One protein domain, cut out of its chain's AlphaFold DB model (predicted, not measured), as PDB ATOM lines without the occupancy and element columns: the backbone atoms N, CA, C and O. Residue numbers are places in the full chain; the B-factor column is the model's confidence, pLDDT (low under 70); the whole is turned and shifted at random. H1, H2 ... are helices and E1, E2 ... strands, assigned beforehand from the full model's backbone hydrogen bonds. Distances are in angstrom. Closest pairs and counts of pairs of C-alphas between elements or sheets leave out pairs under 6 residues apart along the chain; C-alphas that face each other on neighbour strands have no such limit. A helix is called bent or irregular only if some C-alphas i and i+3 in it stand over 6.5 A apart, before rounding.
ATOM      1  N   HIS A 472     -27.049 -39.004  30.303       97.56
ATOM      2  CA  HIS A 472     -28.154 -39.961  30.330       97.56
ATOM      3  C   HIS A 472     -27.658 -41.365  30.001       97.56
ATOM      4  O   HIS A 472     -27.558 -41.745  28.835       97.56
ATOM      5  N   ILE A 473     -27.338 -42.129  31.044       97.25
ATOM      6  CA  ILE A 473     -26.956 -43.537  30.913       97.25
ATOM      7  C   ILE A 473     -28.206 -44.376  30.626       97.25
ATOM      8  O   ILE A 473     -29.186 -44.297  31.367       97.25
ATOM      9  N   VAL A 474     -28.158 -45.181  29.565       97.69
ATOM     10  CA  VAL A 474     -29.217 -46.109  29.146       97.69
ATOM     11  C   VAL A 474     -28.639 -47.508  28.938       97.69
ATOM     12  O   VAL A 474     -27.475 -47.653  28.577       97.69
ATOM     13  N   TYR A 475     -29.456 -48.536  29.156       96.19
ATOM     14  CA  TYR A 475     -29.057 -49.955  29.075       96.19
ATOM     15  C   TYR A 475     -29.864 -50.734  28.024       96.19
ATOM     16  O   TYR A 475     -29.799 -51.956  27.961       96.19
ATOM     17  N   ASP A 476     -30.669 -50.020  27.238       95.81
ATOM     18  CA  ASP A 476     -31.631 -50.566  26.287       95.81
ATOM     19  C   ASP A 476     -31.686 -49.689  25.024       95.81
ATOM     20  O   ASP A 476     -31.498 -48.468  25.072       95.81
ATOM     21  N   HIS A 477     -31.959 -50.327  23.888       95.31
ATOM     22  CA  HIS A 477     -32.019 -49.692  22.578       95.31
ATOM     23  C   HIS A 477     -33.277 -48.831  22.388       95.31
ATOM     24  O   HIS A 477     -33.195 -47.792  21.728       95.31
ATOM     25  N   ASP A 478     -34.414 -49.199  22.987       95.38
ATOM     26  CA  ASP A 478     -35.657 -48.427  22.876       95.38
ATOM     27  C   ASP A 478     -35.695 -47.233  23.848       95.38
ATOM     28  O   ASP A 478     -36.267 -46.190  23.513       95.38
ATOM     29  N   ASP A 479     -35.047 -47.308  25.019       96.50
ATOM     30  CA  ASP A 479     -34.754 -46.112  25.827       96.50
ATOM     31  C   ASP A 479     -33.744 -45.199  25.130       96.50
ATOM     32  O   ASP A 479     -33.978 -43.994  25.090       96.50
ATOM     33  N   LEU A 480     -32.702 -45.736  24.477       97.31
ATOM     34  CA  LEU A 480     -31.798 -44.913  23.666       97.31
ATOM     35  C   LEU A 480     -32.551 -44.145  22.570       97.31
ATOM     36  O   LEU A 480     -32.388 -42.928  22.464       97.31
ATOM     37  N   LEU A 481     -33.393 -44.830  21.788       95.94
ATOM     38  CA  LEU A 481     -34.234 -44.217  20.753       95.94
ATOM     39  C   LEU A 481     -35.092 -43.086  21.340       95.94
ATOM     40  O   LEU A 481     -35.002 -41.944  20.887       95.94
ATOM     41  N   ARG A 482     -35.830 -43.353  22.428       96.75
ATOM     42  CA  ARG A 482     -36.662 -42.341  23.106       96.75
ATOM     43  C   ARG A 482     -35.851 -41.164  23.665       96.75
ATOM     44  O   ARG A 482     -36.306 -40.025  23.569       96.75
ATOM     45  N   LYS A 483     -34.664 -41.395  24.239       97.31
ATOM     46  CA  LYS A 483     -33.804 -40.331  24.793       97.31
ATOM     47  C   LYS A 483     -33.189 -39.458  23.704       97.31
ATOM     48  O   LYS A 483     -33.126 -38.247  23.895       97.31
ATOM     49  N   VAL A 484     -32.750 -40.042  22.587       96.75
ATOM     50  CA  VAL A 484     -32.183 -39.285  21.461       96.75
ATOM     51  C   VAL A 484     -33.275 -38.501  20.739       96.75
ATOM     52  O   VAL A 484     -33.090 -37.314  20.510       96.75
ATOM     53  N   GLU A 485     -34.442 -39.090  20.473       95.56
ATOM     54  CA  GLU A 485     -35.580 -38.374  19.869       95.56
ATOM     55  C   GLU A 485     -36.058 -37.190  20.726       95.56
ATOM     56  O   GLU A 485     -36.409 -36.144  20.189       95.56
ATOM     57  N   ALA A 486     -36.009 -37.310  22.057       95.88
ATOM     58  CA  ALA A 486     -36.372 -36.231  22.977       95.88
ATOM     59  C   ALA A 486     -35.286 -35.148  23.171       95.88
ATOM     60  O   ALA A 486     -35.558 -34.136  23.822       95.88
ATOM     61  N   LYS A 487     -34.054 -35.354  22.677       96.31
ATOM     62  CA  LYS A 487     -32.898 -34.462  22.926       96.31
ATOM     63  C   LYS A 487     -32.141 -34.010  21.683       96.31
ATOM     64  O   LYS A 487     -31.362 -33.066  21.784       96.31
ATOM     65  N   ALA A 488     -32.343 -34.645  20.533       95.06
ATOM     66  CA  ALA A 488     -31.732 -34.238  19.278       95.06
ATOM     67  C   ALA A 488     -32.314 -32.883  18.828       95.06
ATOM     68  O   ALA A 488     -33.516 -32.789  18.568       95.06
ATOM     69  N   PRO A 489     -31.505 -31.816  18.730       91.38
ATOM     70  CA  PRO A 489     -32.000 -30.525  18.277       91.38
ATOM     71  C   PRO A 489     -32.198 -30.533  16.760       91.38
ATOM     72  O   PRO A 489     -31.288 -30.890  16.016       91.38
ATOM     73  N   ALA A 490     -33.352 -30.047  16.297       89.19
ATOM     74  CA  ALA A 490     -33.775 -30.090  14.890       89.19
ATOM     75  C   ALA A 490     -32.812 -29.432  13.868       89.19
ATOM     76  O   ALA A 490     -32.958 -29.640  12.666       89.19
ATOM     77  N   SER A 491     -31.845 -28.630  14.324       89.50
ATOM     78  CA  SER A 491     -30.842 -27.944  13.494       89.50
ATOM     79  C   SER A 491     -29.384 -28.148  13.943       89.50
ATOM     80  O   SER A 491     -28.465 -27.673  13.273       89.50
ATOM     81  N   GLY A 492     -29.147 -28.826  15.072       90.50
ATOM     82  CA  GLY A 492     -27.805 -29.008  15.632       90.50
ATOM     83  C   GLY A 492     -27.148 -30.305  15.163       90.50
ATOM     84  O   GLY A 492     -27.827 -31.285  14.867       90.50
ATOM     85  N   ARG A 493     -25.810 -30.331  15.115       94.00
ATOM     86  CA  ARG A 493     -25.074 -31.568  14.817       94.00
ATOM     87  C   ARG A 493     -25.173 -32.536  16.000       94.00
ATOM     88  O   ARG A 493     -24.864 -32.151  17.136       94.00
ATOM     89  N   VAL A 494     -25.557 -33.777  15.703       96.75
ATOM     90  CA  VAL A 494     -25.513 -34.931  16.614       96.75
ATOM     91  C   VAL A 494     -24.305 -35.792  16.253       96.75
ATOM     92  O   VAL A 494     -24.101 -36.129  15.084       96.75
ATOM     93  N   VAL A 495     -23.501 -36.150  17.252       97.81
ATOM     94  CA  VAL A 495     -22.319 -37.004  17.084       97.81
ATOM     95  C   VAL A 495     -22.572 -38.363  17.720       97.81
ATOM     96  O   VAL A 495     -22.902 -38.445  18.895       97.81
ATOM     97  N   PHE A 496     -22.370 -39.431  16.960       98.25
ATOM     98  CA  PHE A 496     -22.385 -40.810  17.433       98.25
ATOM     99  C   PHE A 496     -20.944 -41.302  17.604       98.25
ATOM    100  O   PHE A 496     -20.132 -41.151  16.692       98.25
ATOM    101  N   LEU A 497     -20.627 -41.912  18.744       98.31
ATOM    102  CA  LEU A 497     -19.353 -42.583  18.994       98.31
ATOM    103  C   LEU A 497     -19.610 -44.045  19.364       98.31
ATOM    104  O   LEU A 497     -20.186 -44.329  20.410       98.31
ATOM    105  N   ILE A 498     -19.147 -44.961  18.520       98.06
ATOM    106  CA  ILE A 498     -19.131 -46.398  18.784       98.06
ATOM    107  C   ILE A 498     -17.731 -46.768  19.288       98.06
ATOM    108  O   ILE A 498     -16.757 -46.739  18.530       98.06
ATOM    109  N   ASP A 499     -17.639 -47.107  20.575       96.25
ATOM    110  CA  ASP A 499     -16.402 -47.494  21.260       96.25
ATOM    111  C   ASP A 499     -16.521 -48.918  21.819       96.25
ATOM    112  O   ASP A 499     -16.782 -49.134  23.003       96.25
ATOM    113  N   ALA A 500     -16.368 -49.898  20.927       92.19
ATOM    114  CA  ALA A 500     -16.354 -51.324  21.253       92.19
ATOM    115  C   ALA A 500     -15.253 -52.089  20.475       92.19
ATOM    116  O   ALA A 500     -15.538 -53.104  19.835       92.19
ATOM    117  N   PRO A 501     -13.982 -51.628  20.492       86.88
ATOM    118  CA  PRO A 501     -12.910 -52.185  19.654       86.88
ATOM    119  C   PRO A 501     -12.597 -53.667  19.927       86.88
ATOM    120  O   PRO A 501     -12.044 -54.353  19.067       86.88
ATOM    121  N   THR A 502     -12.928 -54.169  21.117       85.69
ATOM    122  CA  THR A 502     -12.642 -55.543  21.560       85.69
ATOM    123  C   THR A 502     -13.860 -56.461  21.608       85.69
ATOM    124  O   THR A 502     -13.697 -57.636  21.914       85.69
ATOM    125  N   SER A 503     -15.053 -55.958  21.276       87.88
ATOM    126  CA  SER A 503     -16.238 -56.796  21.072       87.88
ATOM    127  C   SER A 503     -16.205 -57.473  19.694       87.88
ATOM    128  O   SER A 503     -15.486 -57.045  18.779       87.88
ATOM    129  N   GLN A 504     -17.016 -58.517  19.519       91.50
ATOM    130  CA  GLN A 504     -17.241 -59.127  18.210       91.50
ATOM    131  C   GLN A 504     -17.708 -58.111  17.148       91.50
ATOM    132  O   GLN A 504     -18.442 -57.158  17.425       91.50
ATOM    133  N   LYS A 505     -17.387 -58.399  15.881       94.69
ATOM    134  CA  LYS A 505     -17.908 -57.683  14.692       94.69
ATOM    135  C   LYS A 505     -19.439 -57.555  14.680       94.69
ATOM    136  O   LYS A 505     -19.964 -56.544  14.222       94.69
ATOM    137  N   SER A 506     -20.143 -58.575  15.173       94.88
ATOM    138  CA  SER A 506     -21.606 -58.627  15.306       94.88
ATOM    139  C   SER A 506     -22.148 -57.459  16.136       94.88
ATOM    140  O   SER A 506     -23.028 -56.746  15.662       94.88
ATOM    141  N   VAL A 507     -21.553 -57.197  17.301       93.81
ATOM    142  CA  VAL A 507     -21.919 -56.106  18.219       93.81
ATOM    143  C   VAL A 507     -21.743 -54.739  17.563       93.81
ATOM    144  O   VAL A 507     -22.681 -53.944  17.508       93.81
ATOM    145  N   THR A 508     -20.572 -54.479  16.980       95.81
ATOM    146  CA  THR A 508     -20.298 -53.205  16.295       95.81
ATOM    147  C   THR A 508     -21.220 -53.000  15.089       95.81
ATOM    148  O   THR A 508     -21.725 -51.897  14.885       95.81
ATOM    149  N   ASN A 509     -21.541 -54.061  14.342       97.19
ATOM    150  CA  ASN A 509     -22.540 -54.015  13.272       97.19
ATOM    151  C   ASN A 509     -23.960 -53.709  13.805       97.19
ATOM    152  O   ASN A 509     -24.694 -52.954  13.164       97.19
ATOM    153  N   THR A 510     -24.343 -54.229  14.978       96.88
ATOM    154  CA  THR A 510     -25.623 -53.914  15.641       96.88
ATOM    155  C   THR A 510     -25.697 -52.451  16.082       96.88
ATOM    156  O   THR A 510     -26.728 -51.811  15.872       96.88
ATOM    157  N   TYR A 511     -24.610 -51.878  16.608       97.75
ATOM    158  CA  TYR A 511     -24.544 -50.443  16.906       97.75
ATOM    159  C   TYR A 511     -24.652 -49.581  15.637       97.75
ATOM    160  O   TYR A 511     -25.378 -48.590  15.634       97.75
ATOM    161  N   ILE A 512     -24.010 -49.973  14.529       98.31
ATOM    162  CA  ILE A 512     -24.139 -49.282  13.230       98.31
ATOM    163  C   ILE A 512     -25.599 -49.298  12.737       98.31
ATOM    164  O   ILE A 512     -26.115 -48.268  12.295       98.31
ATOM    165  N   ASP A 513     -26.295 -50.431  12.866       97.94
ATOM    166  CA  ASP A 513     -27.725 -50.539  12.548       97.94
ATOM    167  C   ASP A 513     -28.597 -49.666  13.464       97.94
ATOM    168  O   ASP A 513     -29.598 -49.097  13.020       97.94
ATOM    169  N   LEU A 514     -28.227 -49.542  14.740       97.69
ATOM    170  CA  LEU A 514     -28.914 -48.692  15.706       97.69
ATOM    171  C   LEU A 514     -28.710 -47.203  15.391       97.69
ATOM    172  O   LEU A 514     -29.685 -46.455  15.404       97.69
ATOM    173  N   VAL A 515     -27.498 -46.782  15.007       97.94
ATOM    174  CA  VAL A 515     -27.220 -45.426  14.498       97.94
ATOM    175  C   VAL A 515     -28.044 -45.127  13.242       97.94
ATOM    176  O   VAL A 515     -28.631 -44.052  13.149       97.94
ATOM    177  N   ALA A 516     -28.167 -46.073  12.304       97.62
ATOM    178  CA  ALA A 516     -29.006 -45.892  11.116       97.62
ATOM    179  C   ALA A 516     -30.499 -45.729  11.472       97.62
ATOM    180  O   ALA A 516     -31.166 -44.833  10.951       97.62
ATOM    181  N   LYS A 517     -31.021 -46.538  12.408       97.00
ATOM    182  CA  LYS A 517     -32.392 -46.392  12.937       97.00
ATOM    183  C   LYS A 517     -32.603 -45.039  13.625       97.00
ATOM    184  O   LYS A 517     -33.608 -44.387  13.355       97.00
ATOM    185  N   LEU A 518     -31.659 -44.608  14.466       96.25
ATOM    186  CA  LEU A 518     -31.678 -43.316  15.163       96.25
ATOM    187  C   LEU A 518     -31.684 -42.142  14.175       96.25
ATOM    188  O   LEU A 518     -32.529 -41.256  14.286       96.25
ATOM    189  N   ALA A 519     -30.792 -42.162  13.180       95.19
ATOM    190  CA  ALA A 519     -30.693 -41.115  12.166       95.19
ATOM    191  C   ALA A 519     -31.985 -40.969  11.345       95.19
ATOM    192  O   ALA A 519     -32.449 -39.848  11.139       95.19
ATOM    193  N   MET A 520     -32.603 -42.088  10.941       94.69
ATOM    194  CA  MET A 520     -33.896 -42.073  10.250       94.69
ATOM    195  C   MET A 520     -35.042 -41.609  11.162       94.69
ATOM    196  O   MET A 520     -35.802 -40.720  10.783       94.69
ATOM    197  N   LYS A 521     -35.185 -42.184  12.365       94.31
ATOM    198  CA  LYS A 521     -36.358 -41.951  13.231       94.31
ATOM    199  C   LYS A 521     -36.373 -40.557  13.862       94.31
ATOM    200  O   LYS A 521     -37.443 -39.969  13.981       94.31
ATOM    201  N   ALA A 522     -35.206 -39.996  14.180       93.75
ATOM    202  CA  ALA A 522     -35.069 -38.615  14.649       93.75
ATOM    203  C   ALA A 522     -34.850 -37.591  13.508       93.75
ATOM    204  O   ALA A 522     -34.599 -36.423  13.788       93.75
ATOM    205  N   SER A 523     -34.955 -37.996  12.231       93.38
ATOM    206  CA  SER A 523     -34.779 -37.128  11.045       93.38
ATOM    207  C   SER A 523     -33.481 -36.295  11.053       93.38
ATOM    208  O   SER A 523     -33.491 -35.095  10.774       93.38
ATOM    209  N   LEU A 524     -32.347 -36.913  11.407       93.88
ATOM    210  CA  LEU A 524     -31.095 -36.197  11.681       93.88
ATOM    211  C   LEU A 524     -30.387 -35.724  10.401       93.88
ATOM    212  O   LEU A 524     -29.540 -36.420   9.846       93.88
ATOM    213  N   THR A 525     -30.674 -34.490   9.984       91.62
ATOM    214  CA  THR A 525     -30.023 -33.824   8.837       91.62
ATOM    215  C   THR A 525     -28.506 -33.679   9.002       91.62
ATOM    216  O   THR A 525     -27.760 -33.784   8.027       91.62
ATOM    217  N   ARG A 526     -28.022 -33.471  10.235       93.50
ATOM    218  CA  ARG A 526     -26.596 -33.296  10.563       93.50
ATOM    219  C   ARG A 526     -26.131 -34.322  11.591       93.50
ATOM    220  O   ARG A 526     -25.982 -34.022  12.775       93.50
ATOM    221  N   ALA A 527     -25.887 -35.539  11.122       95.75
ATOM    222  CA  ALA A 527     -25.277 -36.607  11.907       95.75
ATOM    223  C   ALA A 527     -23.802 -36.818  11.523       95.75
ATOM    224  O   ALA A 527     -23.391 -36.607  10.379       95.75
ATOM    225  N   SER A 528     -22.990 -37.232  12.493       97.06
ATOM    226  CA  SER A 528     -21.590 -37.633  12.303       97.06
ATOM    227  C   SER A 528     -21.296 -38.857  13.168       97.06
ATOM    228  O   SER A 528     -21.750 -38.903  14.305       97.06
ATOM    229  N   VAL A 529     -20.588 -39.858  12.646       98.06
ATOM    230  CA  VAL A 529     -20.418 -41.174  13.287       98.06
ATOM    231  C   VAL A 529     -18.942 -41.539  13.341       98.06
ATOM    232  O   VAL A 529     -18.290 -41.636  12.306       98.06
ATOM    233  N   GLY A 530     -18.420 -41.771  14.541       97.88
ATOM    234  CA  GLY A 530     -17.082 -42.295  14.776       97.88
ATOM    235  C   GLY A 530     -17.121 -43.740  15.263       97.88
ATOM    236  O   GLY A 530     -17.871 -44.044  16.184       97.88
ATOM    237  N   ILE A 531     -16.310 -44.625  14.679       98.06
ATOM    238  CA  ILE A 531     -16.253 -46.053  15.039       98.06
ATOM    239  C   ILE A 531     -14.801 -46.437  15.322       98.06
ATOM    240  O   ILE A 531     -13.977 -46.518  14.406       98.06
ATOM    241  N   ILE A 532     -14.470 -46.670  16.593       97.38
ATOM    242  CA  ILE A 532     -13.104 -47.001  17.014       97.38
ATOM    243  C   ILE A 532     -12.831 -48.476  16.698       97.38
ATOM    244  O   ILE A 532     -13.260 -49.375  17.415       97.38
ATOM    245  N   CYS A 533     -12.084 -48.725  15.620       95.62
ATOM    246  CA  CYS A 533     -11.701 -50.075  15.195       95.62
ATOM    247  C   CYS A 533     -10.379 -50.537  15.840       95.62
ATOM    248  O   CYS A 533     -10.068 -51.724  15.850       95.62
ATOM    249  N   SER A 534      -9.592 -49.611  16.404       91.94
ATOM    250  CA  SER A 534      -8.254 -49.887  16.947       91.94
ATOM    251  C   SER A 534      -7.370 -50.607  15.913       91.94
ATOM    252  O   SER A 534      -7.448 -50.290  14.731       91.94
ATOM    253  N   GLN A 535      -6.500 -51.534  16.315       92.38
ATOM    254  CA  GLN A 535      -5.567 -52.223  15.405       92.38
ATOM    255  C   GLN A 535      -6.232 -53.314  14.526       92.38
ATOM    256  O   GLN A 535      -5.545 -54.018  13.790       92.38
ATOM    257  N   ARG A 536      -7.563 -53.476  14.594       91.50
ATOM    258  CA  ARG A 536      -8.308 -54.586  13.983       91.50
ATOM    259  C   ARG A 536      -8.779 -54.280  12.561       91.50
ATOM    260  O   ARG A 536      -9.841 -53.694  12.353       91.50
ATOM    261  N   ALA A 537      -8.003 -54.717  11.571       91.25
ATOM    262  CA  ALA A 537      -8.350 -54.607  10.147       91.25
ATOM    263  C   ALA A 537      -9.605 -55.427   9.756       91.25
ATOM    264  O   ALA A 537     -10.352 -55.067   8.842       91.25
ATOM    265  N   ASP A 538      -9.875 -56.512  10.479       93.81
ATOM    266  CA  ASP A 538     -11.067 -57.353  10.366       93.81
ATOM    267  C   ASP A 538     -12.332 -56.634  10.878       93.81
ATOM    268  O   ASP A 538     -13.383 -56.673  10.235       93.81
ATOM    269  N   LEU A 539     -12.226 -55.916  12.002       94.50
ATOM    270  CA  LEU A 539     -13.307 -55.079  12.524       94.50
ATOM    271  C   LEU A 539     -13.534 -53.858  11.630       94.50
ATOM    272  O   LEU A 539     -14.681 -53.523  11.340       94.50
ATOM    273  N   LEU A 540     -12.449 -53.237  11.158       96.19
ATOM    274  CA  LEU A 540     -12.465 -52.112  10.223       96.19
ATOM    275  C   LEU A 540     -13.222 -52.464   8.935       96.19
ATOM    276  O   LEU A 540     -14.152 -51.756   8.557       96.19
ATOM    277  N   SER A 541     -12.869 -53.579   8.291       96.12
ATOM    278  CA  SER A 541     -13.510 -54.024   7.046       96.12
ATOM    279  C   SER A 541     -14.983 -54.405   7.235       96.12
ATOM    280  O   SER A 541     -15.820 -53.958   6.450       96.12
ATOM    281  N   SER A 542     -15.332 -55.142   8.302       97.31
ATOM    282  CA  SER A 542     -16.734 -55.441   8.645       97.31
ATOM    283  C   SER A 542     -17.546 -54.165   8.871       97.31
ATOM    284  O   SER A 542     -18.603 -53.982   8.269       97.31
ATOM    285  N   SER A 543     -17.038 -53.268   9.719       97.56
ATOM    286  CA  SER A 543     -17.734 -52.039  10.106       97.56
ATOM    287  C   SER A 543     -17.910 -51.098   8.914       97.56
ATOM    288  O   SER A 543     -18.977 -50.517   8.747       97.56
ATOM    289  N   MET A 544     -16.907 -50.997   8.032       98.00
ATOM    290  CA  MET A 544     -16.980 -50.187   6.815       98.00
ATOM    291  C   MET A 544     -18.006 -50.752   5.830       98.00
ATOM    292  O   MET A 544     -18.857 -50.011   5.336       98.00
ATOM    293  N   ALA A 545     -17.980 -52.067   5.583       98.06
ATOM    294  CA  ALA A 545     -18.951 -52.730   4.716       98.06
ATOM    295  C   ALA A 545     -20.383 -52.592   5.258       98.06
ATOM    296  O   ALA A 545     -21.308 -52.295   4.496       98.06
ATOM    297  N   ARG A 546     -20.579 -52.740   6.579       98.19
ATOM    298  CA  ARG A 546     -21.897 -52.564   7.197       98.19
ATOM    299  C   ARG A 546     -22.360 -51.116   7.121       98.19
ATOM    300  O   ARG A 546     -23.464 -50.881   6.632       98.19
ATOM    301  N   ALA A 547     -21.528 -50.159   7.524       98.06
ATOM    302  CA  ALA A 547     -21.873 -48.740   7.524       98.06
ATOM    303  C   ALA A 547     -22.228 -48.237   6.117       98.06
ATOM    304  O   ALA A 547     -23.281 -47.633   5.949       98.06
ATOM    305  N   LEU A 548     -21.452 -48.584   5.084       97.38
ATOM    306  CA  LEU A 548     -21.783 -48.246   3.691       97.38
ATOM    307  C   LEU A 548     -23.105 -48.875   3.207       97.38
ATOM    308  O   LEU A 548     -23.762 -48.320   2.327       97.38
ATOM    309  N   SER A 549     -23.525 -50.011   3.778       98.00
ATOM    310  CA  SER A 549     -24.786 -50.669   3.407       98.00
ATOM    311  C   SER A 549     -26.040 -50.029   4.026       98.00
ATOM    312  O   SER A 549     -27.101 -50.088   3.399       98.00
ATOM    313  N   VAL A 550     -25.935 -49.399   5.209       98.19
ATOM    314  CA  VAL A 550     -27.086 -48.830   5.951       98.19
ATOM    315  C   VAL A 550     -27.060 -47.304   6.128       98.19
ATOM    316  O   VAL A 550     -28.123 -46.702   6.225       98.19
ATOM    317  N   LEU A 551     -25.892 -46.655   6.087       97.12
ATOM    318  CA  LEU A 551     -25.703 -45.194   6.147       97.12
ATOM    319  C   LEU A 551     -25.351 -44.631   4.757       97.12
ATOM    320  O   LEU A 551     -24.371 -43.910   4.583       97.12
ATOM    321  N   LYS A 552     -26.144 -44.999   3.742       95.94
ATOM    322  CA  LYS A 552     -25.841 -44.780   2.310       95.94
ATOM    323  C   LYS A 552     -25.598 -43.319   1.927       95.94
ATOM    324  O   LYS A 552     -24.862 -43.060   0.974       95.94
ATOM    325  N   ASP A 553     -26.197 -42.382   2.653       95.12
ATOM    326  CA  ASP A 553     -26.130 -40.940   2.389       95.12
ATOM    327  C   ASP A 553     -24.939 -40.255   3.077       95.12
ATOM    328  O   ASP A 553     -24.637 -39.095   2.799       95.12
ATOM    329  N   MET A 554     -24.187 -40.991   3.899       97.06
ATOM    330  CA  MET A 554     -22.929 -40.524   4.469       97.06
ATOM    331  C   MET A 554     -21.730 -40.841   3.567       97.06
ATOM    332  O   MET A 554     -21.721 -41.813   2.809       97.06
ATOM    333  N   GLN A 555     -20.694 -40.010   3.653       96.69
ATOM    334  CA  GLN A 555     -19.364 -40.297   3.131       96.69
ATOM    335  C   GLN A 555     -18.536 -40.948   4.241       96.69
ATOM    336  O   GLN A 555     -18.462 -40.408   5.343       96.69
ATOM    337  N   CYS A 556     -17.936 -42.104   3.954       97.44
ATOM    338  CA  CYS A 556     -17.102 -42.846   4.898       97.44
ATOM    339  C   CYS A 556     -15.615 -42.577   4.636       97.44
ATOM    340  O   CYS A 556     -15.146 -42.706   3.506       97.44
ATOM    341  N   PHE A 557     -14.879 -42.277   5.701       97.75
ATOM    342  CA  PHE A 557     -13.438 -42.059   5.727       97.75
ATOM    343  C   PHE A 557     -12.779 -43.069   6.677       97.75
ATOM    344  O   PHE A 557     -13.404 -43.536   7.633       97.75
ATOM    345  N   VAL A 558     -11.508 -43.387   6.428       97.88
ATOM    346  CA  VAL A 558     -10.655 -44.170   7.334       97.88
ATOM    347  C   VAL A 558      -9.583 -43.234   7.881       97.88
ATOM    348  O   VAL A 558      -8.826 -42.660   7.101       97.88
ATOM    349  N   VAL A 559      -9.513 -43.091   9.203       97.62
ATOM    350  CA  VAL A 559      -8.516 -42.264   9.894       97.62
ATOM    351  C   VAL A 559      -7.517 -43.164  10.610       97.62
ATOM    352  O   VAL A 559      -7.896 -44.001  11.435       97.62
ATOM    353  N   GLN A 560      -6.231 -42.991  10.304       96.56
ATOM    354  CA  GLN A 560      -5.142 -43.709  10.962       96.56
ATOM    355  C   GLN A 560      -4.784 -43.038  12.297       96.56
ATOM    356  O   GLN A 560      -4.363 -41.887  12.348       96.56
ATOM    357  N   LEU A 561      -4.919 -43.774  13.394       96.00
ATOM    358  CA  LEU A 561      -4.579 -43.324  14.740       96.00
ATOM    359  C   LEU A 561      -3.132 -43.724  15.054       96.00
ATOM    360  O   LEU A 561      -2.835 -44.908  15.235       96.00
ATOM    361  N   THR A 562      -2.224 -42.749  15.123       94.25
ATOM    362  CA  THR A 562      -0.781 -42.985  15.310       94.25
ATOM    363  C   THR A 562      -0.311 -42.680  16.737       94.25
ATOM    364  O   THR A 562      -0.976 -41.990  17.514       94.25
ATOM    365  N   GLY A 563       0.849 -43.225  17.115       87.94
ATOM    366  CA  GLY A 563       1.491 -43.008  18.423       87.94
ATOM    367  C   GLY A 563       2.422 -41.794  18.491       87.94
ATOM    368  O   GLY A 563       3.182 -41.671  19.449       87.94
ATOM    369  N   GLY A 564       2.400 -40.945  17.468       84.00
ATOM    370  CA  GLY A 564       3.403 -39.925  17.190       84.00
ATOM    371  C   GLY A 564       3.364 -39.550  15.713       84.00
ATOM    372  O   GLY A 564       2.661 -40.182  14.924       84.00
ATOM    373  N   ASP A 565       4.106 -38.512  15.357       74.94
ATOM    374  CA  ASP A 565       4.045 -37.919  14.018       74.94
ATOM    375  C   ASP A 565       4.898 -38.741  13.022       74.94
ATOM    376  O   ASP A 565       4.618 -38.790  11.829       74.94
ATOM    377  N   THR A 566       5.856 -39.519  13.547       68.19
ATOM    378  CA  THR A 566       6.426 -40.714  12.909       68.19
ATOM    379  C   THR A 566       5.991 -41.977  13.661       68.19
ATOM    380  O   THR A 566       5.882 -41.996  14.891       68.19
ATOM    381  N   GLN A 567       5.737 -43.063  12.925       62.88
ATOM    382  CA  GLN A 567       5.314 -44.349  13.483       62.88
ATOM    383  C   GLN A 567       6.442 -45.381  13.353       62.88
ATOM    384  O   GLN A 567       6.760 -45.831  12.257       62.88
ATOM    385  N   ALA A 568       7.047 -45.768  14.480       70.62
ATOM    386  CA  ALA A 568       8.050 -46.833  14.512       70.62
ATOM    387  C   ALA A 568       7.432 -48.197  14.150       70.62
ATOM    388  O   ALA A 568       6.315 -48.492  14.578       70.62
ATOM    389  N   HIS A 569       8.178 -49.051  13.437       69.75
ATOM    390  CA  HIS A 569       7.706 -50.359  12.952       69.75
ATOM    391  C   HIS A 569       7.115 -51.277  14.039       69.75
ATOM    392  O   HIS A 569       6.192 -52.032  13.746       69.75
ATOM    393  N   SER A 570       7.588 -51.196  15.288       75.31
ATOM    394  CA  SER A 570       7.047 -51.981  16.411       75.31
ATOM    395  C   SER A 570       5.637 -51.560  16.848       75.31
ATOM    396  O   SER A 570       4.919 -52.339  17.470       75.31
ATOM    397  N   LYS A 571       5.193 -50.340  16.522       78.62
ATOM    398  CA  LYS A 571       3.908 -49.788  16.972       78.62
ATOM    399  C   LYS A 571       2.885 -49.845  15.839       78.62
ATOM    400  O   LYS A 571       2.796 -48.926  15.027       78.62
ATOM    401  N   LYS A 572       2.094 -50.926  15.807       86.06
ATOM    402  CA  LYS A 572       0.941 -51.115  14.901       86.06
ATOM    403  C   LYS A 572      -0.036 -49.921  15.015       86.06
ATOM    404  O   LYS A 572      -0.357 -49.480  16.124       86.06
ATOM    405  N   ALA A 573      -0.516 -49.403  13.881       91.25
ATOM    406  CA  ALA A 573      -1.454 -48.277  13.845       91.25
ATOM    407  C   ALA A 573      -2.837 -48.683  14.369       91.25
ATOM    408  O   ALA A 573      -3.284 -49.803  14.129       91.25
ATOM    409  N   GLY A 574      -3.533 -47.763  15.037       94.81
ATOM    410  CA  GLY A 574      -4.978 -47.879  15.208       94.81
ATOM    411  C   GLY A 574      -5.715 -47.324  13.990       94.81
ATOM    412  O   GLY A 574      -5.168 -46.520  13.240       94.81
ATOM    413  N   PHE A 575      -6.978 -47.697  13.832       96.69
ATOM    414  CA  PHE A 575      -7.872 -47.172  12.809       96.69
ATOM    415  C   PHE A 575      -9.207 -46.754  13.421       96.69
ATOM    416  O   PHE A 575      -9.678 -47.324  14.412       96.69
ATOM    417  N   MET A 576      -9.827 -45.760  12.800       97.62
ATOM    418  CA  MET A 576     -11.167 -45.289  13.110       97.62
ATOM    419  C   MET A 576     -11.925 -45.061  11.804       97.62
ATOM    420  O   MET A 576     -11.378 -44.477  10.870       97.62
ATOM    421  N   LEU A 577     -13.180 -45.510  11.737       97.94
ATOM    422  CA  LEU A 577     -14.085 -45.081  10.673       97.94
ATOM    423  C   LEU A 577     -14.780 -43.803  11.094       97.94
ATOM    424  O   LEU A 577     -15.153 -43.638  12.258       97.94
ATOM    425  N   VAL A 578     -14.964 -42.923  10.123       97.94
ATOM    426  CA  VAL A 578     -15.599 -41.626  10.309       97.94
ATOM    427  C   VAL A 578     -16.614 -41.456   9.196       97.94
ATOM    428  O   VAL A 578     -16.268 -41.598   8.025       97.94
ATOM    429  N   LEU A 579     -17.869 -41.189   9.545       97.75
ATOM    430  CA  LEU A 579     -18.936 -40.958   8.582       97.75
ATOM    431  C   LEU A 579     -19.607 -39.611   8.843       97.75
ATOM    432  O   LEU A 579     -20.037 -39.343   9.961       97.75
ATOM    433  N   HIS A 580     -19.737 -38.789   7.807       96.06
ATOM    434  CA  HIS A 580     -20.490 -37.530   7.839       96.06
ATOM    435  C   HIS A 580     -21.518 -37.521   6.707       96.06
ATOM    436  O   HIS A 580     -21.283 -38.134   5.666       96.06
ATOM    437  N   ASN A 581     -22.644 -36.819   6.872       94.12
ATOM    438  CA  ASN A 581     -23.555 -36.552   5.751       94.12
ATOM    439  C   ASN A 581     -22.775 -35.864   4.606       94.12
ATOM    440  O   ASN A 581     -22.062 -34.893   4.857       94.12
ATOM    441  N   LYS A 582     -22.930 -36.342   3.362       93.62
ATOM    442  CA  LYS A 582     -22.289 -35.788   2.147       93.62
ATOM    443  C   LYS A 582     -22.561 -34.294   1.928       93.62
ATOM    444  O   LYS A 582     -21.808 -33.632   1.219       93.62
ATOM    445  N   GLU A 583     -23.633 -33.765   2.513       90.69
ATOM    446  CA  GLU A 583     -23.979 -32.342   2.456       90.69
ATOM    447  C   GLU A 583     -23.188 -31.476   3.454       90.69
ATOM    448  O   GLU A 583     -22.997 -30.283   3.209       90.69
ATOM    449  N   ASP A 584     -22.692 -32.043   4.562       87.81
ATOM    450  CA  ASP A 584     -22.026 -31.297   5.641       87.81
ATOM    451  C   ASP A 584     -20.533 -31.076   5.332       87.81
ATOM    452  O   ASP A 584     -19.642 -31.540   6.043       87.81
ATOM    453  N   LYS A 585     -20.267 -30.319   4.259       85.00
ATOM    454  CA  LYS A 585     -18.924 -29.934   3.772       85.00
ATOM    455  C   LYS A 585     -18.044 -29.201   4.798       85.00
ATOM    456  O   LYS A 585     -16.901 -28.889   4.494       85.00
ATOM    457  N   SER A 586     -18.553 -28.896   5.994       81.69
ATOM    458  CA  SER A 586     -17.846 -28.133   7.028       81.69
ATOM    459  C   SER A 586     -16.802 -28.947   7.812       81.69
ATOM    460  O   SER A 586     -16.306 -28.446   8.823       81.69
ATOM    461  N   VAL A 587     -16.546 -30.209   7.449       80.38
ATOM    462  CA  VAL A 587     -15.646 -31.102   8.194       80.38
ATOM    463  C   VAL A 587     -14.581 -31.679   7.270       80.38
ATOM    464  O   VAL A 587     -14.815 -32.656   6.559       80.38
ATOM    465  N   ALA A 588     -13.389 -31.089   7.317       89.25
ATOM    466  CA  ALA A 588     -12.184 -31.733   6.822       89.25
ATOM    467  C   ALA A 588     -11.840 -32.908   7.752       89.25
ATOM    468  O   ALA A 588     -11.541 -32.709   8.928       89.25
ATOM    469  N   VAL A 589     -11.912 -34.140   7.241       93.81
ATOM    470  CA  VAL A 589     -11.527 -35.336   8.002       93.81
ATOM    471  C   VAL A 589     -10.043 -35.628   7.747       93.81
ATOM    472  O   VAL A 589      -9.689 -35.972   6.616       93.81
ATOM    473  N   PRO A 590      -9.160 -35.514   8.756       94.62
ATOM    474  CA  PRO A 590      -7.734 -35.773   8.581       94.62
ATOM    475  C   PRO A 590      -7.475 -37.259   8.314       94.62
ATOM    476  O   PRO A 590      -8.046 -38.129   8.965       94.62
ATOM    477  N   THR A 591      -6.564 -37.573   7.390       94.81
ATOM    478  CA  THR A 591      -6.215 -38.964   7.030       94.81
ATOM    479  C   THR A 591      -5.511 -39.717   8.162       94.81
ATOM    480  O   THR A 591      -5.616 -40.941   8.265       94.81
ATOM    481  N   SER A 592      -4.817 -38.997   9.045       94.69
ATOM    482  CA  SER A 592      -4.189 -39.553  10.243       94.69
ATOM    483  C   SER A 592      -4.176 -38.545  11.388       94.69
ATOM    484  O   SER A 592      -4.121 -37.340  11.150       94.69
ATOM    485  N   LEU A 593      -4.209 -39.036  12.630       93.69
ATOM    486  CA  LEU A 593      -4.076 -38.220  13.837       93.69
ATOM    487  C   LEU A 593      -3.262 -38.940  14.924       93.69
ATOM    488  O   LEU A 593      -3.508 -40.120  15.202       93.69
ATOM    489  N   PRO A 594      -2.361 -38.237  15.633       94.00
ATOM    490  CA  PRO A 594      -1.458 -38.844  16.605       94.00
ATOM    491  C   PRO A 594      -2.096 -39.070  17.987       94.00
ATOM    492  O   PRO A 594      -1.493 -38.773  19.017       94.00
ATOM    493  N   LEU A 595      -3.325 -39.595  18.043       94.31
ATOM    494  CA  LEU A 595      -4.093 -39.733  19.291       94.31
ATOM    495  C   LEU A 595      -3.605 -40.869  20.210       94.31
ATOM    496  O   LEU A 595      -3.854 -40.820  21.414       94.31
ATOM    497  N   LEU A 596      -2.866 -41.870  19.710       93.56
ATOM    498  CA  LEU A 596      -2.319 -42.941  20.562       93.56
ATOM    499  C   LEU A 596      -1.109 -42.478  21.403       93.56
ATOM    500  O   LEU A 596      -0.657 -43.219  22.282       93.56
ATOM    501  N   LYS A 597      -0.597 -41.251  21.191       91.38
ATOM    502  CA  LYS A 597       0.415 -40.639  22.079       91.38
ATOM    503  C   LYS A 597      -0.165 -40.145  23.408       91.38
ATOM    504  O   LYS A 597       0.586 -39.951  24.361       91.38
ATOM    505  N   SER A 598      -1.492 -40.024  23.502       90.56
ATOM    506  CA  SER A 598      -2.211 -39.641  24.718       90.56
ATOM    507  C   SER A 598      -1.876 -40.528  25.925       90.56
ATOM    508  O   SER A 598      -1.536 -41.710  25.810       90.56
ATOM    509  N   ARG A 599      -1.957 -39.932  27.117       90.12
ATOM    510  CA  ARG A 599      -1.683 -40.573  28.410       90.12
ATOM    511  C   ARG A 599      -2.821 -40.277  29.378       90.12
ATOM    512  O   ARG A 599      -3.372 -39.177  29.356       90.12
ATOM    513  N   ALA A 600      -3.150 -41.263  30.206       89.44
ATOM    514  CA  ALA A 600      -4.136 -41.125  31.268       89.44
ATOM    515  C   ALA A 600      -3.539 -40.377  32.460       89.44
ATOM    516  O   ALA A 600      -2.416 -40.660  32.887       89.44
ATOM    517  N   ARG A 683      -9.442 -45.937  26.584       94.75
ATOM    518  CA  ARG A 683      -8.457 -44.894  26.285       94.75
ATOM    519  C   ARG A 683      -8.552 -43.743  27.302       94.75
ATOM    520  O   ARG A 683      -9.553 -43.627  28.010       94.75
ATOM    521  N   PRO A 684      -7.517 -42.895  27.424       95.62
ATOM    522  CA  PRO A 684      -7.593 -41.716  28.281       95.62
ATOM    523  C   PRO A 684      -8.598 -40.687  27.750       95.62
ATOM    524  O   PRO A 684      -8.836 -40.601  26.546       95.62
ATOM    525  N   MET A 685      -9.115 -39.826  28.624       96.06
ATOM    526  CA  MET A 685      -9.992 -38.700  28.267       96.06
ATOM    527  C   MET A 685      -9.377 -37.826  27.157       96.06
ATOM    528  O   MET A 685     -10.074 -37.366  26.257       96.06
ATOM    529  N   SER A 686      -8.051 -37.645  27.177       94.88
ATOM    530  CA  SER A 686      -7.289 -36.891  26.170       94.88
ATOM    531  C   SER A 686      -7.320 -37.504  24.762       94.88
ATOM    532  O   SER A 686      -7.205 -36.772  23.783       94.88
ATOM    533  N   PHE A 687      -7.522 -38.820  24.629       96.94
ATOM    534  CA  PHE A 687      -7.752 -39.473  23.335       96.94
ATOM    535  C   PHE A 687      -9.133 -39.096  22.780       96.94
ATOM    536  O   PHE A 687      -9.227 -38.587  21.664       96.94
ATOM    537  N   TYR A 688     -10.193 -39.266  23.575       97.56
ATOM    538  CA  TYR A 688     -11.562 -38.961  23.144       97.56
ATOM    539  C   TYR A 688     -11.789 -37.463  22.915       97.56
ATOM    540  O   TYR A 688     -12.504 -37.087  21.992       97.56
ATOM    541  N   ALA A 689     -11.138 -36.592  23.691       96.00
ATOM    542  CA  ALA A 689     -11.193 -35.149  23.467       96.00
ATOM    543  C   ALA A 689     -10.623 -34.768  22.089       96.00
ATOM    544  O   ALA A 689     -11.203 -33.922  21.406       96.00
ATOM    545  N   GLY A 690      -9.542 -35.431  21.654       94.75
ATOM    546  CA  GLY A 690      -9.017 -35.339  20.289       94.75
ATOM    547  C   GLY A 690     -10.006 -35.848  19.238       94.75
ATOM    548  O   GLY A 690     -10.274 -35.146  18.270       94.75
ATOM    549  N   VAL A 691     -10.629 -37.012  19.457       95.50
ATOM    550  CA  VAL A 691     -11.680 -37.549  18.567       95.50
ATOM    551  C   VAL A 691     -12.834 -36.552  18.374       95.50
ATOM    552  O   VAL A 691     -13.226 -36.261  17.245       95.50
ATOM    553  N   PHE A 692     -13.368 -35.984  19.455       95.56
ATOM    554  CA  PHE A 692     -14.472 -35.031  19.355       95.56
ATOM    555  C   PHE A 692     -14.038 -33.690  18.740       95.56
ATOM    556  O   PHE A 692     -14.734 -33.180  17.871       95.56
ATOM    557  N   THR A 693     -12.880 -33.128  19.118       91.88
ATOM    558  CA  THR A 693     -12.423 -31.835  18.556       91.88
ATOM    559  C   THR A 693     -11.957 -31.908  17.100       91.88
ATOM    560  O   THR A 693     -12.285 -31.009  16.334       91.88
ATOM    561  N   GLN A 694     -11.194 -32.938  16.721       88.00
ATOM    562  CA  GLN A 694     -10.433 -32.984  15.459       88.00
ATOM    563  C   GLN A 694     -11.053 -33.892  14.389       88.00
ATOM    564  O   GLN A 694     -10.588 -33.882  13.254       88.00
ATOM    565  N   ILE A 695     -12.056 -34.706  14.738       84.81
ATOM    566  CA  ILE A 695     -12.669 -35.673  13.811       84.81
ATOM    567  C   ILE A 695     -14.172 -35.435  13.677       84.81
ATOM    568  O   ILE A 695     -14.682 -35.254  12.578       84.81
ATOM    569  N   LEU A 696     -14.902 -35.452  14.794       87.19
ATOM    570  CA  LEU A 696     -16.371 -35.417  14.778       87.19
ATOM    571  C   LEU A 696     -16.927 -33.977  14.844       87.19
ATOM    572  O   LEU A 696     -18.048 -33.708  14.400       87.19
ATOM    573  N   GLY A 697     -16.102 -33.045  15.326       86.50
ATOM    574  CA  GLY A 697     -16.404 -31.629  15.487       86.50
ATOM    575  C   GLY A 697     -17.308 -31.334  16.688       86.50
ATOM    576  O   GLY A 697     -17.900 -32.227  17.298       86.50
ATOM    577  N   GLN A 698     -17.443 -30.044  17.005       88.94
ATOM    578  CA  GLN A 698     -18.347 -29.590  18.062       88.94
ATOM    579  C   GLN A 698     -19.786 -30.050  17.790       88.94
ATOM    580  O   GLN A 698     -20.292 -29.969  16.667       88.94
ATOM    581  N   SER A 699     -20.451 -30.517  18.843       92.69
ATOM    582  CA  SER A 699     -21.809 -31.049  18.775       92.69
ATOM    583  C   SER A 699     -22.623 -30.657  20.002       92.69
ATOM    584  O   SER A 699     -22.091 -30.332  21.064       92.69
ATOM    585  N   THR A 700     -23.939 -30.670  19.841       94.25
ATOM    586  CA  THR A 700     -24.892 -30.315  20.909       94.25
ATOM    587  C   THR A 700     -25.327 -31.539  21.711       94.25
ATOM    588  O   THR A 700     -25.568 -31.444  22.915       94.25
ATOM    589  N   LEU A 701     -25.360 -32.695  21.045       97.62
ATOM    590  CA  LEU A 701     -25.667 -34.003  21.602       97.62
ATOM    591  C   LEU A 701     -24.621 -35.011  21.112       97.62
ATOM    592  O   LEU A 701     -24.467 -35.208  19.904       97.62
ATOM    593  N   VAL A 702     -23.949 -35.669  22.056       98.31
ATOM    594  CA  VAL A 702     -23.097 -36.836  21.809       98.31
ATOM    595  C   VAL A 702     -23.836 -38.092  22.269       98.31
ATOM    596  O   VAL A 702     -24.299 -38.182  23.405       98.31
ATOM    597  N   VAL A 703     -23.924 -39.078  21.385       98.31
ATOM    598  CA  VAL A 703     -24.483 -40.404  21.642       98.31
ATOM    599  C   VAL A 703     -23.339 -41.411  21.654       98.31
ATOM    600  O   VAL A 703     -22.720 -41.659  20.622       98.31
ATOM    601  N   ILE A 704     -23.039 -41.985  22.815       98.38
ATOM    602  CA  ILE A 704     -21.957 -42.961  22.992       98.38
ATOM    603  C   ILE A 704     -22.576 -44.355  23.076       98.38
ATOM    604  O   ILE A 704     -23.485 -44.570  23.873       98.38
ATOM    605  N   MET A 705     -22.075 -45.304  22.290       98.25
ATOM    606  CA  MET A 705     -22.410 -46.728  22.365       98.25
ATOM    607  C   MET A 705     -21.136 -47.490  22.726       98.25
ATOM    608  O   MET A 705     -20.170 -47.468  21.960       98.25
ATOM    609  N   SER A 706     -21.099 -48.120  23.901       96.12
ATOM    610  CA  SER A 706     -19.912 -48.844  24.366       96.12
ATOM    611  C   SER A 706     -20.270 -50.055  25.219       96.12
ATOM    612  O   SER A 706     -21.240 -50.039  25.976       96.12
ATOM    613  N   SER A 707     -19.426 -51.081  25.113       92.75
ATOM    614  CA  SER A 707     -19.424 -52.276  25.958       92.75
ATOM    615  C   SER A 707     -18.569 -52.121  27.227       92.75
ATOM    616  O   SER A 707     -18.451 -53.075  27.990       92.75
ATOM    617  N   SER A 708     -17.980 -50.939  27.477       93.25
ATOM    618  CA  SER A 708     -17.188 -50.666  28.686       93.25
ATOM    619  C   SER A 708     -17.737 -49.495  29.493       93.25
ATOM    620  O   SER A 708     -18.015 -48.423  28.953       93.25
ATOM    621  N   ALA A 709     -17.853 -49.674  30.811       95.94
ATOM    622  CA  ALA A 709     -18.452 -48.675  31.699       95.94
ATOM    623  C   ALA A 709     -17.499 -47.562  32.193       95.94
ATOM    624  O   ALA A 709     -17.821 -46.831  33.130       95.94
ATOM    625  N   HIS A 710     -16.325 -47.398  31.584       96.62
ATOM    626  CA  HIS A 710     -15.364 -46.357  31.958       96.62
ATOM    627  C   HIS A 710     -15.764 -44.968  31.407       96.62
ATOM    628  O   HIS A 710     -15.961 -44.828  30.199       96.62
ATOM    629  N   PRO A 711     -15.802 -43.893  32.223       97.38
ATOM    630  CA  PRO A 711     -16.405 -42.605  31.845       97.38
ATOM    631  C   PRO A 711     -15.541 -41.716  30.931       97.38
ATOM    632  O   PRO A 711     -15.963 -40.622  30.564       97.38
ATOM    633  N   GLY A 712     -14.339 -42.153  30.540       97.06
ATOM    634  CA  GLY A 712     -13.407 -41.414  29.669       97.06
ATOM    635  C   GLY A 712     -14.026 -40.678  28.459       97.06
ATOM    636  O   GLY A 712     -13.748 -39.483  28.311       97.06
ATOM    637  N   PRO A 713     -14.863 -41.316  27.610       97.62
ATOM    638  CA  PRO A 713     -15.501 -40.630  26.484       97.62
ATOM    639  C   PRO A 713     -16.625 -39.675  26.922       97.62
ATOM    640  O   PRO A 713     -16.787 -38.618  26.317       97.62
ATOM    641  N   VAL A 714     -17.353 -39.980  28.002       97.75
ATOM    642  CA  VAL A 714     -18.388 -39.094  28.570       97.75
ATOM    643  C   VAL A 714     -17.769 -37.800  29.086       97.75
ATOM    644  O   VAL A 714     -18.221 -36.713  28.733       97.75
ATOM    645  N   LEU A 715     -16.698 -37.912  29.878       97.38
ATOM    646  CA  LEU A 715     -15.951 -36.772  30.411       97.38
ATOM    647  C   LEU A 715     -15.402 -35.897  29.276       97.38
ATOM    648  O   LEU A 715     -15.487 -34.673  29.342       97.38
ATOM    649  N   ALA A 716     -14.881 -36.514  28.213       97.19
ATOM    650  CA  ALA A 716     -14.376 -35.799  27.045       97.19
ATOM    651  C   ALA A 716     -15.470 -35.065  26.245       97.19
ATOM    652  O   ALA A 716     -15.201 -33.984  25.726       97.19
ATOM    653  N   ALA A 717     -16.686 -35.616  26.167       97.12
ATOM    654  CA  ALA A 717     -17.836 -34.952  25.551       97.12
ATOM    655  C   ALA A 717     -18.385 -33.809  26.429       97.12
ATOM    656  O   ALA A 717     -18.624 -32.707  25.937       97.12
ATOM    657  N   ARG A 718     -18.512 -34.025  27.748       96.50
ATOM    658  CA  ARG A 718     -18.924 -32.983  28.709       96.50
ATOM    659  C   ARG A 718     -17.946 -31.810  28.772       96.50
ATOM    660  O   ARG A 718     -18.383 -30.671  28.872       96.50
ATOM    661  N   ALA A 719     -16.647 -32.054  28.581       94.19
ATOM    662  CA  ALA A 719     -15.636 -31.001  28.437       94.19
ATOM    663  C   ALA A 719     -15.805 -30.112  27.180       94.19
ATOM    664  O   ALA A 719     -15.081 -29.130  27.035       94.19
ATOM    665  N   GLN A 720     -16.749 -30.427  26.284       94.06
ATOM    666  CA  GLN A 720     -17.168 -29.583  25.152       94.06
ATOM    667  C   GLN A 720     -18.586 -29.010  25.337       94.06
ATOM    668  O   GLN A 720     -19.197 -28.530  24.384       94.06
ATOM    669  N   SER A 721     -19.129 -29.082  26.557       94.56
ATOM    670  CA  SER A 721     -20.485 -28.667  26.943       94.56
ATOM    671  C   SER A 721     -21.640 -29.426  26.268       94.56
ATOM    672  O   SER A 721     -22.803 -29.133  26.560       94.56
ATOM    673  N   SER A 722     -21.367 -30.432  25.431       96.00
ATOM    674  CA  SER A 722     -22.380 -31.281  24.789       96.00
ATOM    675  C   SER A 722     -23.223 -32.044  25.817       96.00
ATOM    676  O   SER A 722     -22.701 -32.502  26.836       96.00
ATOM    677  N   GLN A 723     -24.518 -32.246  25.557       97.25
ATOM    678  CA  GLN A 723     -25.290 -33.252  26.304       97.25
ATOM    679  C   GLN A 723     -24.829 -34.652  25.892       97.25
ATOM    680  O   GLN A 723     -24.472 -34.859  24.731       97.25
ATOM    681  N   VAL A 724     -24.854 -35.614  26.816       98.31
ATOM    682  CA  VAL A 724     -24.429 -36.993  26.540       98.31
ATOM    683  C   VAL A 724     -25.584 -37.962  26.765       98.31
ATOM    684  O   VAL A 724     -26.246 -37.924  27.799       98.31
ATOM    685  N   VAL A 725     -25.803 -38.871  25.815       98.38
ATOM    686  CA  VAL A 725     -26.610 -40.082  26.018       98.38
ATOM    687  C   VAL A 725     -25.689 -41.280  25.809       98.38
ATOM    688  O   VAL A 725     -25.056 -41.400  24.763       98.38
ATOM    689  N   TRP A 726     -25.562 -42.139  26.818       98.06
ATOM    690  CA  TRP A 726     -24.575 -43.218  26.855       98.06
ATOM    691  C   TRP A 726     -25.282 -44.565  26.946       98.06
ATOM    692  O   TRP A 726     -25.780 -44.933  28.009       98.06
ATOM    693  N   LEU A 727     -25.332 -45.291  25.829       98.00
ATOM    694  CA  LEU A 727     -25.702 -46.699  25.818       98.00
ATOM    695  C   LEU A 727     -24.551 -47.523  26.393       98.00
ATOM    696  O   LEU A 727     -23.459 -47.573  25.818       98.00
ATOM    697  N   LEU A 728     -24.853 -48.176  27.508       96.69
ATOM    698  CA  LEU A 728     -24.039 -49.185  28.165       96.69
ATOM    699  C   LEU A 728     -24.678 -50.556  27.944       96.69
ATOM    700  O   LEU A 728     -25.522 -50.998  28.722       96.69
ATOM    701  N   ASP A 729     -24.272 -51.211  26.860       92.38
ATOM    702  CA  ASP A 729     -24.726 -52.550  26.481       92.38
ATOM    703  C   ASP A 729     -23.746 -53.609  27.018       92.38
ATOM    704  O   ASP A 729     -22.558 -53.606  26.688       92.38
ATOM    705  N   ARG A 730     -24.262 -54.488  27.889       87.38
ATOM    706  CA  ARG A 730     -23.574 -55.608  28.569       87.38
ATOM    707  C   ARG A 730     -22.414 -55.341  29.566       87.38
ATOM    708  O   ARG A 730     -21.824 -56.338  29.987       87.38
ATOM    709  N   PRO A 731     -22.085 -54.129  30.074       89.12
ATOM    710  CA  PRO A 731     -21.125 -54.038  31.176       89.12
ATOM    711  C   PRO A 731     -21.715 -54.595  32.480       89.12
ATOM    712  O   PRO A 731     -22.918 -54.497  32.743       89.12
ATOM    713  N   ARG A 732     -20.850 -55.130  33.345       90.38
ATOM    714  CA  ARG A 732     -21.235 -55.640  34.673       90.38
ATOM    715  C   ARG A 732     -21.729 -54.501  35.573       90.38
ATOM    716  O   ARG A 732     -21.192 -53.391  35.512       90.38
ATOM    717  N   LYS A 733     -22.706 -54.761  36.456       92.50
ATOM    718  CA  LYS A 733     -23.265 -53.742  37.377       92.50
ATOM    719  C   LYS A 733     -22.156 -53.125  38.240       92.50
ATOM    720  O   LYS A 733     -22.122 -51.910  38.431       92.50
ATOM    721  N   HIS A 734     -21.206 -53.953  38.665       92.75
ATOM    722  CA  HIS A 734     -19.983 -53.577  39.371       92.75
ATOM    723  C   HIS A 734     -19.089 -52.588  38.596       92.75
ATOM    724  O   HIS A 734     -18.670 -51.568  39.151       92.75
ATOM    725  N   SER A 735     -18.846 -52.826  37.301       93.12
ATOM    726  CA  SER A 735     -18.094 -51.893  36.447       93.12
ATOM    727  C   SER A 735     -18.832 -50.567  36.266       93.12
ATOM    728  O   SER A 735     -18.214 -49.507  36.334       93.12
ATOM    729  N   VAL A 736     -20.160 -50.602  36.109       94.75
ATOM    730  CA  VAL A 736     -21.008 -49.398  36.028       94.75
ATOM    731  C   VAL A 736     -20.927 -48.563  37.307       94.75
ATOM    732  O   VAL A 736     -20.814 -47.337  37.231       94.75
ATOM    733  N   ALA A 737     -20.941 -49.199  38.477       95.00
ATOM    734  CA  ALA A 737     -20.809 -48.515  39.760       95.00
ATOM    735  C   ALA A 737     -19.426 -47.852  39.926       95.00
ATOM    736  O   ALA A 737     -19.351 -46.666  40.261       95.00
ATOM    737  N   HIS A 738     -18.335 -48.555  39.595       95.56
ATOM    738  CA  HIS A 738     -16.992 -47.961  39.563       95.56
ATOM    739  C   HIS A 738     -16.870 -46.819  38.540       95.56
ATOM    740  O   HIS A 738     -16.267 -45.788  38.839       95.56
ATOM    741  N   GLY A 739     -17.464 -46.968  37.354       96.12
ATOM    742  CA  GLY A 739     -17.466 -45.946  36.308       96.12
ATOM    743  C   GLY A 739     -18.120 -44.641  36.760       96.12
ATOM    744  O   GLY A 739     -17.548 -43.564  36.580       96.12
ATOM    745  N   ARG A 740     -19.274 -44.735  37.436       95.44
ATOM    746  CA  ARG A 740     -19.957 -43.586  38.056       95.44
ATOM    747  C   ARG A 740     -19.096 -42.914  39.129       95.44
ATOM    748  O   ARG A 740     -18.959 -41.693  39.093       95.44
ATOM    749  N   GLN A 741     -18.450 -43.682  40.013       94.94
ATOM    750  CA  GLN A 741     -17.548 -43.112  41.024       94.94
ATOM    751  C   GLN A 741     -16.349 -42.378  40.411       94.94
ATOM    752  O   GLN A 741     -16.002 -41.292  40.874       94.94
ATOM    753  N   ILE A 742     -15.720 -42.930  39.365       95.94
ATOM    754  CA  ILE A 742     -14.622 -42.254  38.651       95.94
ATOM    755  C   ILE A 742     -15.122 -40.934  38.052       95.94
ATOM    756  O   ILE A 742     -14.446 -39.916  38.176       95.94
ATOM    757  N   MET A 743     -16.318 -40.929  37.458       95.94
ATOM    758  CA  MET A 743     -16.932 -39.747  36.848       95.94
ATOM    759  C   MET A 743     -17.195 -38.637  37.881       95.94
ATOM    760  O   MET A 743     -16.698 -37.521  37.719       95.94
ATOM    761  N   GLN A 744     -17.875 -38.963  38.986       93.44
ATOM    762  CA  GLN A 744     -18.137 -38.031  40.092       93.44
ATOM    763  C   GLN A 744     -16.835 -37.509  40.715       93.44
ATOM    764  O   GLN A 744     -16.671 -36.302  40.894       93.44
ATOM    765  N   ARG A 745     -15.867 -38.395  40.990       93.81
ATOM    766  CA  ARG A 745     -14.553 -38.019  41.537       93.81
ATOM    767  C   ARG A 745     -13.778 -37.106  40.589       93.81
ATOM    768  O   ARG A 745     -13.105 -36.189  41.056       93.81
ATOM    769  N   PHE A 746     -13.851 -37.346  39.281       94.38
ATOM    770  CA  PHE A 746     -13.182 -36.518  38.285       94.38
ATOM    771  C   PHE A 746     -13.756 -35.098  38.282       94.38
ATOM    772  O   PHE A 746     -12.986 -34.147  38.406       94.38
ATOM    773  N   TRP A 747     -15.083 -34.941  38.216       94.81
ATOM    774  CA  TRP A 747     -15.713 -33.618  38.272       94.81
ATOM    775  C   TRP A 747     -15.476 -32.914  39.604       94.81
ATOM    776  O   TRP A 747     -15.064 -31.757  39.586       94.81
ATOM    777  N   LYS A 748     -15.627 -33.611  40.738       92.75
ATOM    778  CA  LYS A 748     -15.359 -33.058  42.072       92.75
ATOM    779  C   LYS A 748     -13.933 -32.504  42.167       92.75
ATOM    780  O   LYS A 748     -13.749 -31.321  42.428       92.75
ATOM    781  N   VAL A 749     -12.915 -33.304  41.833       90.19
ATOM    782  CA  VAL A 749     -11.507 -32.858  41.875       90.19
ATOM    783  C   VAL A 749     -11.206 -31.777  40.825       90.19
ATOM    784  O   VAL A 749     -10.316 -30.949  41.030       90.19
ATOM    785  N   SER A 750     -11.930 -31.738  39.704       87.81
ATOM    786  CA  SER A 750     -11.840 -30.641  38.733       87.81
ATOM    787  C   SER A 750     -12.461 -29.339  39.248       87.81
ATOM    788  O   SER A 750     -11.847 -28.288  39.065       87.81
ATOM    789  N   HIS A 751     -13.608 -29.395  39.932       89.62
ATOM    790  CA  HIS A 751     -14.258 -28.227  40.528       89.62
ATOM    791  C   HIS A 751     -13.485 -27.710  41.742       89.62
ATOM    792  O   HIS A 751     -13.172 -26.528  41.779       89.62
ATOM    793  N   GLU A 752     -13.029 -28.585  42.646       88.19
ATOM    794  CA  GLU A 752     -12.115 -28.224  43.741       88.19
ATOM    795  C   GLU A 752     -10.889 -27.453  43.227       88.19
ATOM    796  O   GLU A 752     -10.429 -26.502  43.851       88.19
ATOM    797  N   ARG A 753     -10.329 -27.857  42.078       86.75
ATOM    798  CA  ARG A 753      -9.193 -27.165  41.448       86.75
ATOM    799  C   ARG A 753      -9.586 -25.849  40.791       86.75
ATOM    800  O   ARG A 753      -8.736 -24.967  40.708       86.75
ATOM    801  N   TRP A 754     -10.815 -25.720  40.303       85.56
ATOM    802  CA  TRP A 754     -11.335 -24.470  39.761       85.56
ATOM    803  C   TRP A 754     -11.652 -23.476  40.887       85.56
ATOM    804  O   TRP A 754     -11.105 -22.382  40.878       85.56
ATOM    805  N   GLU A 755     -12.383 -23.875  41.927       82.88
ATOM    806  CA  GLU A 755     -12.676 -23.031  43.092       82.88
ATOM    807  C   GLU A 755     -11.430 -22.680  43.899       82.88
ATOM    808  O   GLU A 755     -11.284 -21.530  44.308       82.88
ATOM    809  N   ARG A 756     -10.477 -23.605  44.095       81.38
ATOM    810  CA  ARG A 756      -9.191 -23.263  44.733       81.38
ATOM    811  C   ARG A 756      -8.366 -22.306  43.873       81.38
ATOM    812  O   ARG A 756      -7.659 -21.483  44.438       81.38
ATOM    813  N   ARG A 757      -8.488 -22.333  42.536       77.19
ATOM    814  CA  ARG A 757      -7.917 -21.283  41.671       77.19
ATOM    815  C   ARG A 757      -8.653 -19.960  41.863       77.19
ATOM    816  O   ARG A 757      -7.995 -18.973  42.165       77.19
ATOM    817  N   GLU A 758      -9.978 -19.947  41.748       76.06
ATOM    818  CA  GLU A 758     -10.798 -18.730  41.783       76.06
ATOM    819  C   GLU A 758     -10.731 -18.026  43.151       76.06
ATOM    820  O   GLU A 758     -10.524 -16.820  43.214       76.06
TER     821      GLU A 758
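Overview. This is residues 472 to 600 and 683 to 758 of the 1180 residues of the protein "Hypothetical protein" of Symbiodinium sp. CCMP2592 (UniProt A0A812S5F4). A twisted sheet of seven strands makes the middle of this domain, with H1, H2 and H3 over one face and H4 and H5 over the other: three layers, helices on both faces of a sheet. The long helix H6 runs past H5, and its last residues, 748 to 758, stick out free. The printed part has 205 residues with six named helices and seven named strands, in the order E1 H1 E2 H2 E3 H3 E4 E5 H4 E6 H5 E7 H6. The sheet runs E1 E7 E6 E2 E3 E5 E4 and is mixed, and so is the class, helices and strands. The whole is compact, with a radius of gyration of the C-alphas of 16.6 A and spans of 50 by 47 by 35 A.

Arrangement. E1, residues 472 to 474, is an edge strand, parallel to E7, residues 723 to 728, with N 474 and O 726 2.9 A apart. H1, residues 477 to 485, is over E7 at a height of 9.2 A over the sheet; the closest C-alphas, Leu 480 and Leu 727, are 6.7 A apart. E2, residues 494 to 499, ends a split strand-helix-strand unit, E1, H1, E2, whose strands run the same way with E7 and E6, residues 701 to 706, between them. E6 is parallel to E7, N 725 and O 702 at 2.9 A, and to E2, N 497 and O 703 at 2.8 A. H2, residues 505 to 521, is over E2 and runs along it, at 9 degrees on the local plane. With residues 514 to 521 alone it touches H1, the closest C-alphas being Leu 481 and Leu 518, 6.2 A, at a steep tilt of 37 degrees, only just past shallow. E3, residues 527 to 534, is parallel to E2, N 530 and O 496 at 2.8 A; E2, H2, E3 make a strand-helix-strand unit, two parallel neighbours with a helix between in the chain. H3, residues 537 to 550, touches H2 at a shallow tilt of 26 degrees, the same way; their closest C-alphas, Lys 505 and Leu 539, are 5.7 A apart. It is over E5, residues 574 to 581, which is antiparallel to E3, N 531 and O 577 at 2.9 A. E4, residues 554 to 561, the other edge strand, forms a hairpin with E5, N 557 and O 578 at 2.8 A. E3, H3, E4 are a split unit, E5 between them; E6, H5, residues 712 to 718, and E7 are an unsplit one; the crossovers of these four units are right-handed. H4, residues 685 to 696, on the opposite face from H3, runs slantwise to E3, at 44 degrees on the local plane; it is irregular, but only just: C-alphas 693 and 696 are 6.53 A apart. H5 touches H4 at a steep tilt of 57 degrees, with C-alphas Met 685 and Gly 712 closest, 4.6 A. H6, residues 733 to 758, is not on the sheet; it is close but not clearly touching H5, the closest C-alphas being Leu 715 and Met 743, 7.2 A. Every O i to N i+4 pair is within hydrogen-bond range in H1, H2, H3, H5 and H6, and 7 of 8 in H4.

Along the chain. E1 begins with C-alpha 472 at (-28.154, -39.961, 30.330). H2 is 24.3 A long, E5 23.7 A, E3 22.2 A, E4 21.2 A and H3 20.1 A from first to last C-alpha. H6, 37.4 A, ends with C-alpha 758 at (-10.798, -18.730, 41.783).

Size, cuts and confidence. The C-alphas farthest apart, Ser 549 and Arg 756, are 52.0 A apart. Residues 601 to 682 are not printed, and C-alphas 600 and 683 are 7.6 A apart across the cut. The link from E4 to E5 is long, with 12 residues. The mean pLDDT of the printed part is 93.4; residues 566, 567 and 569 are under 70.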